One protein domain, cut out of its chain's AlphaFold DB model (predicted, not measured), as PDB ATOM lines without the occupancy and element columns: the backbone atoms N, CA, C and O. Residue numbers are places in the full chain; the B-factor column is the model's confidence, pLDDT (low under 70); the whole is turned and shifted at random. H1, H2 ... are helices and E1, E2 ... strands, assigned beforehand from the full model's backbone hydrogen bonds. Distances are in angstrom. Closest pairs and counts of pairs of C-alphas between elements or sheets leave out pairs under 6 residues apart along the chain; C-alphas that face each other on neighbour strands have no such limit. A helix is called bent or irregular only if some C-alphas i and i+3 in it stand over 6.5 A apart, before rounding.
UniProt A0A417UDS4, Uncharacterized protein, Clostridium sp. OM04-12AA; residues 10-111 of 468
ATOM      1  N   LYS A  10      29.969  -3.801  39.160       68.06
ATOM      2  CA  LYS A  10      31.119  -4.494  38.590       68.06
ATOM      3  C   LYS A  10      31.621  -3.817  37.334       68.06
ATOM      4  O   LYS A  10      32.775  -4.017  37.031       68.06
ATOM      5  N   LYS A  11      30.813  -3.031  36.618       79.56
ATOM      6  CA  LYS A  11      31.235  -2.324  35.403       79.56
ATOM      7  C   LYS A  11      31.108  -0.821  35.597       79.56
ATOM      8  O   LYS A  11      30.020  -0.339  35.909       79.56
ATOM      9  N   LYS A  12      32.197  -0.094  35.367       83.31
ATOM     10  CA  LYS A  12      32.239   1.371  35.395       83.31
ATOM     11  C   LYS A  12      32.970   1.900  34.173       83.31
ATOM     12  O   LYS A  12      33.918   1.286  33.701       83.31
ATOM     13  N   THR A  13      32.564   3.060  33.683       86.44
ATOM     14  CA  THR A  13      33.346   3.808  32.695       86.44
ATOM     15  C   THR A  13      34.020   4.958  33.424       86.44
ATOM     16  O   THR A  13      33.336   5.749  34.071       86.44
ATOM     17  N   VAL A  14      35.348   5.016  33.362       86.25
ATOM     18  CA  VAL A  14      36.153   6.068  33.993       86.25
ATOM     19  C   VAL A  14      36.861   6.883  32.926       86.25
ATOM     20  O   VAL A  14      37.274   6.338  31.907       86.25
ATOM     21  N   GLN A  15      37.002   8.184  33.159       85.62
ATOM     22  CA  GLN A  15      37.744   9.066  32.270       85.62
ATOM     23  C   GLN A  15      39.156   9.270  32.822       85.62
ATOM     24  O   GLN A  15      39.307   9.639  33.986       85.62
ATOM     25  N   ILE A  16      40.172   9.035  31.995       85.12
ATOM     26  CA  ILE A  16      41.586   9.253  32.336       85.12
ATOM     27  C   ILE A  16      42.255  10.128  31.275       85.12
ATOM     28  O   ILE A  16      41.817  10.152  30.126       85.12
ATOM     29  N   SER A  17      43.330  10.824  31.638       81.31
ATOM     30  CA  SER A  17      44.176  11.553  30.684       81.31
ATOM     31  C   SER A  17      45.290  10.642  30.186       81.31
ATOM     32  O   SER A  17      46.008  10.078  31.003       81.31
ATOM     33  N   VAL A  18      45.472  10.513  28.871       78.62
ATOM     34  CA  VAL A  18      46.582   9.749  28.280       78.62
ATOM     35  C   VAL A  18      47.523  10.677  27.537       78.62
ATOM     36  O   VAL A  18      47.083  11.556  26.796       78.62
ATOM     37  N   THR A  19      48.824  10.475  27.733       74.44
ATOM     38  CA  THR A  19      49.866  11.263  27.064       74.44
ATOM     39  C   THR A  19      50.176  10.673  25.689       74.44
ATOM     40  O   THR A  19      50.564   9.509  25.575       74.44
ATOM     41  N   ASP A  20      50.008  11.465  24.632       68.88
ATOM     42  CA  ASP A  20      50.382  11.070  23.276       68.88
ATOM     43  C   ASP A  20      51.909  11.104  23.050       68.88
ATOM     44  O   ASP A  20      52.700  11.493  23.912       68.88
ATOM     45  N   LYS A  21      52.348  10.679  21.858       62.44
ATOM     46  CA  LYS A  21      53.775  10.629  21.489       62.44
ATOM     47  C   LYS A  21      54.448  12.007  21.453       62.44
ATOM     48  O   LYS A  21      55.674  12.066  21.502       62.44
ATOM     49  N   ASP A  22      53.663  13.078  21.379       67.88
ATOM     50  CA  ASP A  22      54.125  14.464  21.361       67.88
ATOM     51  C   ASP A  22      54.084  15.100  22.765       67.88
ATOM     52  O   ASP A  22      54.365  16.292  22.919       67.88
ATOM     53  N   GLY A  23      53.754  14.316  23.801       64.75
ATOM     54  CA  GLY A  23      53.700  14.766  25.189       64.75
ATOM     55  C   GLY A  23      52.439  15.557  25.543       64.75
ATOM     56  O   GLY A  23      52.434  16.247  26.562       64.75
ATOM     57  N   LYS A  24      51.386  15.508  24.718       70.62
ATOM     58  CA  LYS A  24      50.102  16.161  25.009       70.62
ATOM     59  C   LYS A  24      49.125  15.178  25.638       70.62
ATOM     60  O   LYS A  24      48.938  14.068  25.148       70.62
ATOM     61  N   GLU A  25      48.475  15.618  26.708       76.19
ATOM     62  CA  GLU A  25      47.424  14.858  27.378       76.19
ATOM     63  C   GLU A  25      46.083  15.025  26.659       76.19
ATOM     64  O   GLU A  25      45.648  16.148  26.394       76.19
ATOM     65  N   HIS A  26      45.402  13.910  26.397       78.62
ATOM     66  CA  HIS A  26      44.020  13.903  25.916       78.62
ATOM     67  C   HIS A  26      43.170  12.958  26.770       78.62
ATOM     68  O   HIS A  26      43.644  11.879  27.131       78.62
ATOM     69  N   PRO A  27      41.919  13.327  27.095       81.38
ATOM     70  CA  PRO A  27      41.038  12.471  27.875       81.38
ATOM     71  C   PRO A  27      40.530  11.292  27.037       81.38
ATOM     72  O   PRO A  27      40.155  11.460  25.875       81.38
ATOM     73  N   ILE A  28      40.462  10.111  27.647       82.75
ATOM     74  CA  ILE A  28      39.807   8.923  27.096       82.75
ATOM     75  C   ILE A  28      38.854   8.319  28.124       82.75
ATOM     76  O   ILE A  28      39.111   8.374  29.327       82.75
ATOM     77  N   ASP A  29      37.784   7.697  27.639       86.56
ATOM     78  CA  ASP A  29      36.865   6.925  28.471       86.56
ATOM     79  C   ASP A  29      37.254   5.440  28.409       86.56
ATOM     80  O   ASP A  29      37.358   4.852  27.331       86.56
ATOM     81  N   VAL A  30      37.469   4.827  29.572       85.88
ATOM     82  CA  VAL A  30      37.911   3.437  29.721       85.88
ATOM     83  C   VAL A  30      36.838   2.647  30.458       85.88
ATOM     84  O   VAL A  30      36.442   2.994  31.572       85.88
ATOM     85  N   GLU A  31      36.365   1.555  29.852       89.88
ATOM     86  CA  GLU A  31      35.542   0.586  30.574       89.88
ATOM     87  C   GLU A  31      36.425  -0.190  31.556       89.88
ATOM     88  O   GLU A  31      37.457  -0.753  31.192       89.88
ATOM     89  N   THR A  32      35.998  -0.228  32.809       86.19
ATOM     90  CA  THR A  32      36.667  -0.889  33.924       86.19
ATOM     91  C   THR A  32      35.720  -1.884  34.571       86.19
ATOM     92  O   THR A  32      34.508  -1.653  34.639       86.19
ATOM     93  N   GLU A  33      36.255  -3.002  35.050       88.06
ATOM     94  CA  GLU A  33      35.492  -3.978  35.811       88.06
ATOM     95  C   GLU A  33      36.208  -4.447  37.072       88.06
ATOM     96  O   GLU A  33      37.335  -4.929  37.012       88.06
ATOM     97  N   MET A  34      35.537  -4.316  38.220       86.62
ATOM     98  CA  MET A  34      36.063  -4.797  39.496       86.62
ATOM     99  C   MET A  34      35.797  -6.293  39.655       86.62
ATOM    100  O   MET A  34      34.646  -6.739  39.618       86.62
ATOM    101  N   VAL A  35      36.863  -7.068  39.857       83.88
ATOM    102  CA  VAL A  35      36.814  -8.534  39.906       83.88
ATOM    103  C   VAL A  35      37.142  -9.019  41.319       83.88
ATOM    104  O   VAL A  35      38.279  -8.870  41.755       83.88
ATOM    105  N   PRO A  36      36.189  -9.615  42.055       80.56
ATOM    106  CA  PRO A  36      36.472 -10.167  43.374       80.56
ATOM    107  C   PRO A  36      37.537 -11.268  43.310       80.56
ATOM    108  O   PRO A  36      37.446 -12.165  42.470       80.56
ATOM    109  N   VAL A  37      38.515 -11.223  44.213       75.69
ATOM    110  CA  VAL A  37      39.555 -12.250  44.359       75.69
ATOM    111  C   VAL A  37      39.686 -12.708  45.811       75.69
ATOM    112  O   VAL A  37      39.502 -11.935  46.745       75.69
ATOM    113  N   GLY A  38      40.024 -13.983  46.010       69.81
ATOM    114  CA  GLY A  38      40.146 -14.592  47.342       69.81
ATOM    115  C   GLY A  38      41.471 -14.326  48.073       69.81
ATOM    116  O   GLY A  38      41.815 -15.091  48.964       69.81
ATOM    117  N   HIS A  39      42.251 -13.320  47.669       72.94
ATOM    118  CA  HIS A  39      43.541 -12.964  48.277       72.94
ATOM    119  C   HIS A  39      43.691 -11.439  48.395       72.94
ATOM    120  O   HIS A  39      42.967 -10.693  47.738       72.94
ATOM    121  N   GLU A  40      44.605 -10.984  49.255       78.50
ATOM    122  CA  GLU A  40      44.961  -9.565  49.405       78.50
ATOM    123  C   GLU A  40      45.800  -9.065  48.224       78.50
ATOM    124  O   GLU A  40      46.555  -9.839  47.638       78.50
ATOM    125  N   ILE A  41      45.687  -7.773  47.906       68.25
ATOM    126  CA  ILE A  41      46.400  -7.134  46.789       68.25
ATOM    127  C   ILE A  41      47.105  -5.883  47.292       68.25
ATOM    128  O   ILE A  41      46.472  -5.005  47.886       68.25
ATOM    129  N   ASN A  42      48.402  -5.751  47.012       73.69
ATOM    130  CA  ASN A  42      49.125  -4.511  47.270       73.69
ATOM    131  C   ASN A  42      49.194  -3.630  46.015       73.69
ATOM    132  O   ASN A  42      50.166  -3.664  45.256       73.69
ATOM    133  N   TYR A  43      48.190  -2.765  45.854       67.81
ATOM    134  CA  TYR A  43      48.055  -1.858  44.707       67.81
ATOM    135  C   TYR A  43      49.227  -0.876  44.512       67.81
ATOM    136  O   TYR A  43      49.362  -0.308  43.431       67.81
ATOM    137  N   GLN A  44      50.063  -0.644  45.535       57.12
ATOM    138  CA  GLN A  44      51.176   0.315  45.469       57.12
ATOM    139  C   GLN A  44      52.504  -0.308  45.027       57.12
ATOM    140  O   GLN A  44      53.357   0.404  44.502       57.12
ATOM    141  N   THR A  45      52.718  -1.600  45.282       47.38
ATOM    142  CA  THR A  45      54.030  -2.242  45.073       47.38
ATOM    143  C   THR A  45      54.002  -3.406  44.095       47.38
ATOM    144  O   THR A  45      55.060  -3.837  43.637       47.38
ATOM    145  N   GLU A  46      52.825  -3.953  43.794       52.12
ATOM    146  CA  GLU A  46      52.678  -4.962  42.751       52.12
ATOM    147  C   GLU A  46      52.683  -4.285  41.377       52.12
ATOM    148  O   GLU A  46      51.823  -3.460  41.072       52.12
ATOM    149  N   ASN A  47      53.653  -4.630  40.529       50.38
ATOM    150  CA  ASN A  47      53.593  -4.242  39.122       50.38
ATOM    151  C   ASN A  47      52.508  -5.087  38.439       50.38
ATOM    152  O   ASN A  47      52.569  -6.312  38.511       50.38
ATOM    153  N   GLU A  48      51.558  -4.426  37.768       64.31
ATOM    154  CA  GLU A  48      50.508  -5.050  36.938       64.31
ATOM    155  C   GLU A  48      49.486  -5.917  37.706       64.31
ATOM    156  O   GLU A  48      49.113  -7.004  37.273       64.31
ATOM    157  N   TRP A  49      48.969  -5.424  38.837       75.44
ATOM    158  CA  TRP A  49      47.822  -6.043  39.527       75.44
ATOM    159  C   TRP A  49      46.507  -5.939  38.732       75.44
ATOM    160  O   TRP A  49      45.540  -6.615  39.049       75.44
ATOM    161  N   TRP A  50      46.436  -5.103  37.698       82.12
ATOM    162  CA  TRP A  50      45.296  -4.971  36.787       82.12
ATOM    163  C   TRP A  50      45.545  -5.769  35.499       82.12
ATOM    164  O   TRP A  50      46.676  -6.105  35.164       82.12
ATOM    165  N   SER A  51      44.496  -6.048  34.723       79.50
ATOM    166  CA  SER A  51      44.650  -6.615  33.373       79.50
ATOM    167  C   SER A  51      43.840  -5.835  32.349       79.50
ATOM    168  O   SER A  51      42.811  -5.258  32.682       79.50
ATOM    169  N   LYS A  52      44.304  -5.791  31.101       84.12
ATOM    170  CA  LYS A  52      43.616  -5.112  29.999       84.12
ATOM    171  C   LYS A  52      43.290  -6.114  28.902       84.12
ATOM    172  O   LYS A  52      44.176  -6.815  28.420       84.12
ATOM    173  N   ASP A  53      42.028  -6.158  28.500       76.69
ATOM    174  CA  ASP A  53      41.580  -6.913  27.340       76.69
ATOM    175  C   ASP A  53      42.192  -6.292  26.068       76.69
ATOM    176  O   ASP A  53      41.945  -5.115  25.778       76.69
ATOM    177  N   PRO A  54      43.005  -7.040  25.303       66.38
ATOM    178  CA  PRO A  54      43.667  -6.518  24.114       66.38
ATOM    179  C   PRO A  54      42.713  -6.292  22.930       66.38
ATOM    180  O   PRO A  54      43.068  -5.549  22.017       66.38
ATOM    181  N   GLU A  55      41.532  -6.918  22.917       68.12
ATOM    182  CA  GLU A  55      40.538  -6.779  21.848       68.12
ATOM    183  C   GLU A  55      39.563  -5.632  22.132       68.12
ATOM    184  O   GLU A  55      39.227  -4.870  21.225       68.12
ATOM    185  N   THR A  56      39.123  -5.490  23.387       76.44
ATOM    186  CA  THR A  56      38.109  -4.491  23.772       76.44
ATOM    187  C   THR A  56      38.687  -3.248  24.452       76.44
ATOM    188  O   THR A  56      38.002  -2.234  24.554       76.44
ATOM    189  N   GLY A  57      39.937  -3.296  24.922       76.69
ATOM    190  CA  GLY A  57      40.572  -2.216  25.687       76.69
ATOM    191  C   GLY A  57      40.054  -2.072  27.123       76.69
ATOM    192  O   GLY A  57      40.504  -1.178  27.846       76.69
ATOM    193  N   LYS A  58      39.132  -2.943  27.542       85.56
ATOM    194  CA  LYS A  58      38.541  -2.969  28.878       85.56
ATOM    195  C   LYS A  58      39.568  -3.363  29.936       85.56
ATOM    196  O   LYS A  58      40.371  -4.262  29.712       85.56
ATOM    197  N   VAL A  59      39.519  -2.724  31.101       84.12
ATOM    198  CA  VAL A  59      40.452  -2.966  32.209       84.12
ATOM    199  C   VAL A  59      39.759  -3.719  33.341       84.12
ATOM    200  O   VAL A  59      38.685  -3.333  33.784       84.12
ATOM    201  N   TYR A  60      40.375  -4.779  33.845       85.75
ATOM    202  CA  TYR A  60      39.916  -5.521  35.012       85.75
ATOM    203  C   TYR A  60      40.780  -5.175  36.223       85.75
ATOM    204  O   TYR A  60      42.000  -5.347  36.195       85.75
ATOM    205  N   ALA A  61      40.127  -4.706  37.280       87.12
ATOM    206  CA  ALA A  61      40.726  -4.306  38.542       87.12
ATOM    207  C   ALA A  61      40.349  -5.335  39.619       87.12
ATOM    208  O   ALA A  61      39.199  -5.355  40.067       87.12
ATOM    209  N   PRO A  62      41.246  -6.246  40.017       84.06
ATOM    210  CA  PRO A  62      40.929  -7.190  41.071       84.06
ATOM    211  C   PRO A  62      40.746  -6.477  42.414       84.06
ATOM    212  O   PRO A  62      41.408  -5.482  42.695       84.06
ATOM    213  N   ILE A  63      39.826  -6.987  43.232       84.69
ATOM    214  CA  ILE A  63      39.528  -6.480  44.571       84.69
ATOM    215  C   ILE A  63      39.372  -7.651  45.547       84.69
ATOM    216  O   ILE A  63      38.635  -8.588  45.231       84.69
ATOM    217  N   PRO A  64      40.012  -7.635  46.731       85.06
ATOM    218  CA  PRO A  64      39.793  -8.661  47.741       85.06
ATOM    219  C   PRO A  64      38.303  -8.812  48.061       85.06
ATOM    220  O   PRO A  64      37.616  -7.844  48.389       85.06
ATOM    221  N   GLU A  65      37.786 -10.036  47.963       84.62
ATOM    222  CA  GLU A  65      36.350 -10.318  48.084       84.62
ATOM    223  C   GLU A  65      35.786  -9.826  49.424       84.62
ATOM    224  O   GLU A  65      34.704  -9.238  49.485       84.62
ATOM    225  N   HIS A  66      36.572  -9.967  50.490       82.62
ATOM    226  CA  HIS A  66      36.187  -9.523  51.820       82.62
ATOM    227  C   HIS A  66      36.095  -7.990  51.956       82.62
ATOM    228  O   HIS A  66      35.337  -7.526  52.800       82.62
ATOM    229  N   TYR A  67      36.759  -7.182  51.112       83.44
ATOM    230  CA  TYR A  67      36.582  -5.718  51.112       83.44
ATOM    231  C   TYR A  67      35.196  -5.335  50.582       83.44
ATOM    232  O   TYR A  67      34.505  -4.506  51.176       83.44
ATOM    233  N   ALA A  68      34.763  -5.975  49.492       81.75
ATOM    234  CA  ALA A  68      33.440  -5.754  48.916       81.75
ATOM    235  C   ALA A  68      32.325  -6.250  49.853       81.75
ATOM    236  O   ALA A  68      31.336  -5.544  50.053       81.75
ATOM    237  N   LEU A  69      32.502  -7.428  50.464       84.81
ATOM    238  CA  LEU A  69      31.554  -7.987  51.434       84.81
ATOM    239  C   LEU A  69      31.451  -7.119  52.695       84.81
ATOM    240  O   LEU A  69      30.349  -6.752  53.096       84.81
ATOM    241  N   HIS A  70      32.581  -6.703  53.271       87.12
ATOM    242  CA  HIS A  70      32.590  -5.873  54.476       87.12
ATOM    243  C   HIS A  70      31.957  -4.495  54.221       87.12
ATOM    244  O   HIS A  70      31.192  -3.993  55.046       87.12
ATOM    245  N   PHE A  71      32.180  -3.904  53.041       87.31
ATOM    246  CA  PHE A  71      31.502  -2.669  52.648       87.31
ATOM    247  C   PHE A  71      29.976  -2.849  52.539       87.31
ATOM    248  O   PHE A  71      29.219  -1.996  53.011       87.31
ATOM    249  N   GLN A  72      29.504  -3.972  51.976       86.62
ATOM    250  CA  GLN A  72      28.073  -4.303  51.910       86.62
ATOM    251  C   GLN A  72      27.450  -4.473  53.300       86.62
ATOM    252  O   GLN A  72      26.362  -3.950  53.551       86.62
ATOM    253  N   GLU A  73      28.135  -5.166  54.209       87.88
ATOM    254  CA  GLU A  73      27.676  -5.389  55.584       87.88
ATOM    255  C   GLU A  73      27.534  -4.076  56.363       87.88
ATOM    256  O   GLU A  73      26.494  -3.822  56.985       87.88
ATOM    257  N   LEU A  74      28.543  -3.200  56.286       86.50
ATOM    258  CA  LEU A  74      28.514  -1.886  56.932       86.50
ATOM    259  C   LEU A  74      27.410  -0.999  56.339       86.50
ATOM    260  O   LEU A  74      26.653  -0.372  57.086       86.50
ATOM    261  N   GLN A  75      27.235  -1.014  55.014       86.00
ATOM    262  CA  GLN A  75      26.170  -0.265  54.349       86.00
ATOM    263  C   GLN A  75      24.768  -0.765  54.749       86.00
ATOM    264  O   GLN A  75      23.852   0.041  54.942       86.00
ATOM    265  N   ALA A  76      24.579  -2.081  54.894       85.31
ATOM    266  CA  ALA A  76      23.321  -2.659  55.362       85.31
ATOM    267  C   ALA A  76      23.018  -2.247  56.813       85.31
ATOM    268  O   ALA A  76      21.888  -1.861  57.127       85.31
ATOM    269  N   ARG A  77      24.033  -2.230  57.689       83.62
ATOM    270  CA  ARG A  77      23.883  -1.763  59.076       83.62
ATOM    271  C   ARG A  77      23.547  -0.278  59.178       83.62
ATOM    272  O   ARG A  77      22.724   0.076  60.013       83.62
ATOM    273  N   MET A  78      24.081   0.575  58.305       81.00
ATOM    274  CA  MET A  78      23.694   1.993  58.261       81.00
ATOM    275  C   MET A  78      22.240   2.211  57.817       81.00
ATOM    276  O   MET A  78      21.622   3.195  58.215       81.00
ATOM    277  N   LYS A  79      21.684   1.309  56.994       80.81
ATOM    278  CA  LYS A  79      20.306   1.411  56.480       80.81
ATOM    279  C   LYS A  79      19.254   0.862  57.445       80.81
ATOM    280  O   LYS A  79      18.143   1.384  57.468       80.81
ATOM    281  N   SER A  80      19.566  -0.192  58.203       78.38
ATOM    282  CA  SER A  80      18.560  -0.909  59.010       78.38
ATOM    283  C   SER A  80      19.069  -1.497  60.333       78.38
ATOM    284  O   SER A  80      18.356  -2.281  60.957       78.38
ATOM    285  N   GLY A  81      20.292  -1.176  60.759       75.19
ATOM    286  CA  GLY A  81      20.942  -1.743  61.943       75.19
ATOM    287  C   GLY A  81      21.316  -0.706  63.012       75.19
ATOM    288  O   GLY A  81      20.964   0.470  62.902       75.19
ATOM    289  N   PRO A  82      22.020  -1.135  64.078       77.81
ATOM    290  CA  PRO A  82      22.558  -0.218  65.077       77.81
ATOM    291  C   PRO A  82      23.623   0.705  64.454       77.81
ATOM    292  O   PRO A  82      24.333   0.259  63.544       77.81
ATOM    293  N   PRO A  83      23.772   1.948  64.960       81.25
ATOM    294  CA  PRO A  83      24.766   2.897  64.465       81.25
ATOM    295  C   PRO A  83      26.165   2.283  64.427       81.25
ATOM    296  O   PRO A  83      26.533   1.512  65.317       81.25
ATOM    297  N   LEU A  84      26.942   2.633  63.403       85.81
ATOM    298  CA  LEU A  84      28.343   2.239  63.335       85.81
ATOM    299  C   LEU A  84      29.122   2.893  64.482       85.81
ATOM    300  O   LEU A  84      28.907   4.058  64.819       85.81
ATOM    301  N   THR A  85      30.042   2.140  65.073       87.00
ATOM    302  CA  THR A  85      31.055   2.682  65.982       87.00
ATOM    303  C   THR A  85      32.017   3.599  65.223       87.00
ATOM    304  O   THR A  85      32.117   3.550  63.998       87.00
ATOM    305  N   GLU A  86      32.780   4.424  65.942       78.62
ATOM    306  CA  GLU A  86      33.751   5.334  65.320       78.62
ATOM    307  C   GLU A  86      34.786   4.590  64.452       78.62
ATOM    308  O   GLU A  86      35.125   5.047  63.362       78.62
ATOM    309  N   ASN A  87      35.236   3.411  64.894       75.88
ATOM    310  CA  ASN A  87      36.157   2.569  64.126       75.88
ATOM    311  C   ASN A  87      35.495   1.983  62.873       75.88
ATOM    312  O   ASN A  87      36.090   2.031  61.801       75.88
ATOM    313  N   GLU A  88      34.266   1.477  62.982       78.44
ATOM    314  CA  GLU A  88      33.510   0.964  61.829       78.44
ATOM    315  C   GLU A  88      33.239   2.071  60.801       78.44
ATOM    316  O   GLU A  88      33.331   1.829  59.602       78.44
ATOM    317  N   ASN A  89      32.989   3.302  61.256       81.75
ATOM    318  CA  ASN A  89      32.805   4.450  60.372       81.75
ATOM    319  C   ASN A  89      34.106   4.825  59.636       81.75
ATOM    320  O   ASN A  89      34.079   5.122  58.447       81.75
ATOM    321  N   ARG A  90      35.264   4.756  60.311       76.38
ATOM    322  CA  ARG A  90      36.575   4.956  59.663       76.38
ATOM    323  C   ARG A  90      36.862   3.887  58.606       76.38
ATOM    324  O   ARG A  90      37.360   4.216  57.534       76.38
ATOM    325  N   VAL A  91      36.539   2.625  58.897       79.12
ATOM    326  CA  VAL A  91      36.698   1.509  57.949       79.12
ATOM    327  C   VAL A  91      35.752   1.660  56.756       79.12
ATOM    328  O   VAL A  91      36.182   1.471  55.621       79.12
ATOM    329  N   TYR A  92      34.499   2.061  56.988       83.06
ATOM    330  CA  TYR A  92      33.528   2.334  55.927       83.06
ATOM    331  C   TYR A  92      34.027   3.406  54.950       83.06
ATOM    332  O   TYR A  92      34.031   3.175  53.741       83.06
ATOM    333  N   GLU A  93      34.507   4.544  55.459       82.50
ATOM    334  CA  GLU A  93      35.039   5.624  54.618       82.50
ATOM    335  C   GLU A  93      36.318   5.205  53.875       82.50
ATOM    336  O   GLU A  93      36.484   5.537  52.702       82.50
ATOM    337  N   ALA A  94      37.196   4.411  54.497       78.12
ATOM    338  CA  ALA A  94      38.381   3.883  53.822       78.12
ATOM    339  C   ALA A  94      38.016   2.933  52.665       78.12
ATOM    340  O   ALA A  94      38.536   3.077  51.558       78.12
ATOM    341  N   LEU A  95      37.085   1.999  52.887       82.00
ATOM    342  CA  LEU A  95      36.604   1.075  51.852       82.00
ATOM    343  C   LEU A  95      35.875   1.810  50.723       82.00
ATOM    344  O   LEU A  95      36.029   1.453  49.556       82.00
ATOM    345  N   LYS A  96      35.123   2.864  51.055       84.38
ATOM    346  CA  LYS A  96      34.466   3.733  50.078       84.38
ATOM    347  C   LYS A  96      35.470   4.380  49.128       84.38
ATOM    348  O   LYS A  96      35.260   4.331  47.919       84.38
ATOM    349  N   VAL A  97      36.558   4.936  49.665       82.00
ATOM    350  CA  VAL A  97      37.638   5.534  48.865       82.00
ATOM    351  C   VAL A  97      38.290   4.482  47.970       82.00
ATOM    352  O   VAL A  97      38.442   4.716  46.776       82.00
ATOM    353  N   VAL A  98      38.596   3.292  48.498       82.56
ATOM    354  CA  VAL A  98      39.166   2.199  47.689       82.56
ATOM    355  C   VAL A  98      38.237   1.827  46.527       82.56
ATOM    356  O   VAL A  98      38.683   1.780  45.389       82.56
ATOM    357  N   LEU A  99      36.938   1.631  46.774       83.69
ATOM    358  CA  LEU A  99      35.960   1.276  45.733       83.69
ATOM    359  C   LEU A  99      35.720   2.389  44.697       83.69
ATOM    360  O   LEU A  99      35.279   2.111  43.579       83.69
ATOM    361  N   GLN A 100      35.968   3.647  45.063       83.19
ATOM    362  CA  GLN A 100      35.858   4.796  44.162       83.19
ATOM    363  C   GLN A 100      37.093   4.951  43.276       83.19
ATOM    364  O   GLN A 100      36.955   5.113  42.065       83.19
ATOM    365  N   GLU A 101      38.278   4.875  43.872       83.00
ATOM    366  CA  GLU A 101      39.539   5.206  43.205       83.00
ATOM    367  C   GLU A 101      40.139   4.020  42.443       83.00
ATOM    368  O   GLU A 101      40.813   4.210  41.432       83.00
ATOM    369  N   LEU A 102      39.876   2.783  42.877       85.25
ATOM    370  CA  LEU A 102      40.485   1.584  42.294       85.25
ATOM    371  C   LEU A 102      40.274   1.450  40.770       85.25
ATOM    372  O   LEU A 102      41.249   1.162  40.075       85.25
ATOM    373  N   PRO A 103      39.072   1.685  40.205       86.31
ATOM    374  CA  PRO A 103      38.871   1.613  38.758       86.31
ATOM    375  C   PRO A 103      39.656   2.684  37.986       86.31
ATOM    376  O   PRO A 103      40.219   2.390  36.931       86.31
ATOM    377  N   VAL A 104      39.738   3.906  38.525       85.19
ATOM    378  CA  VAL A 104      40.508   5.013  37.931       85.19
ATOM    379  C   VAL A 104      41.995   4.678  37.955       85.19
ATOM    380  O   VAL A 104      42.674   4.778  36.939       85.19
ATOM    381  N   PHE A 105      42.479   4.195  39.098       82.94
ATOM    382  CA  PHE A 105      43.871   3.820  39.289       82.94
ATOM    383  C   PHE A 105      44.284   2.636  38.399       82.94
ATOM    384  O   PHE A 105      45.379   2.636  37.839       82.94
ATOM    385  N   ALA A 106      43.403   1.651  38.196       82.50
ATOM    386  CA  ALA A 106      43.641   0.554  37.259       82.50
ATOM    387  C   ALA A 106      43.739   1.053  35.810       82.50
ATOM    388  O   ALA A 106      44.642   0.653  35.077       82.50
ATOM    389  N   ALA A 107      42.820   1.932  35.394       84.62
ATOM    390  CA  ALA A 107      42.806   2.487  34.046       84.62
ATOM    391  C   ALA A 107      44.048   3.349  33.770       84.62
ATOM    392  O   ALA A 107      44.667   3.201  32.718       84.62
ATOM    393  N   ASP A 108      44.446   4.193  34.721       80.75
ATOM    394  CA  ASP A 108      45.625   5.051  34.598       80.75
ATOM    395  C   ASP A 108      46.904   4.222  34.427       80.75
ATOM    396  O   ASP A 108      47.634   4.388  33.449       80.75
ATOM    397  N   ASN A 109      47.117   3.221  35.286       80.19
ATOM    398  CA  ASN A 109      48.257   2.318  35.134       80.19
ATOM    399  C   ASN A 109      48.207   1.532  33.809       80.19
ATOM    400  O   ASN A 109      49.248   1.293  33.202       80.19
ATOM    401  N   ALA A 110      47.016   1.171  33.322       80.81
ATOM    402  CA  ALA A 110      46.861   0.413  32.083       80.81
ATOM    403  C   ALA A 110      47.180   1.188  30.800       80.81
ATOM    404  O   ALA A 110      47.495   0.576  29.773       80.81
ATOM    405  N   TYR A 111      47.060   2.513  30.828       78.06
ATOM    406  CA  TYR A 111      47.226   3.359  29.648       78.06
ATOM    407  C   TYR A 111      48.425   4.315  29.738       78.06
ATOM    408  O   TYR A 111      48.921   4.725  28.690       78.06
TER     409      TYR A 111
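AT A GLANCE: This is residues 10 to 111 of the 468 residues of an uncharacterized protein of Clostridium sp. OM04-12AA (UniProt A0A417UDS4). A strongly twisted sheet of three strands packs on H2b, the last arm of the long bent helix H2; beyond the sheet, H2a and H1 cross steeply and extend the domain into a rod. The 102 printed residues hold E1, E2, E3, H1 and H2 in chain order, a mixed class of helices and strands, with the mixed sheet in the order E1, E2, E3. The whole is loose, with a radius of gyration of the C-alphas of 16.1 A and spans of 55 by 26 by 24 A.

HOW THE PARTS SIT: E1, residues 11 to 19, and E2, residues 25 to 37, form an antiparallel hairpin, with N 14 and O 30 2.9 A apart. E3, residues 59 to 64, is parallel to E2, with N 61 and O 33 2.8 A apart. H2, residues 86 to 111, was assigned as one helix by its hydrogen bonds but is bent, with C-alphas 100 and 103 7.0 A apart. Its arms, H2a to residue 100 and H2b from 103, stand at 36 degrees, only just a steep tilt. H2b is on the sheet; its closest C-alphas to E1 are Val 14 and Val 104, 6.0 A apart. H1, residues 65 to 80, only grazes the sheet with residues 65 to 69. H1 touches H2a at a steep tilt of 58 degrees, opposite ways, the closest C-alphas being Phe 71 and Tyr 92, 6.3 A apart. In H1, H2a and H2b every O i to N i+4 pair is within hydrogen-bond range.

IN THESE COORDINATES: E1 begins at C-alpha 11 (31.235, -2.324, 35.403) and spans 24.5 A. E2 spans 32.9 A and bends by 61 degrees at residue 28; E3 spans 16.6 A. H1 spans 22.9 A, H2a 21.3 A and H2b 12.5 A, ending at C-alpha 111 (47.226, 3.359, 29.648).

THE WHOLE: The C-alphas of Asp 22 and Pro 82, the two farthest apart, are 55.9 A apart. The printed part has no cut. The link E2 to E3, residues 38 to 58, is long; its residues 51 to 52 pair antiparallel with 59 to 60 of E3. Mean pLDDT of the printed part is 79.3, with 15 residues under 70, among them 20 to 23 and 43 to 48.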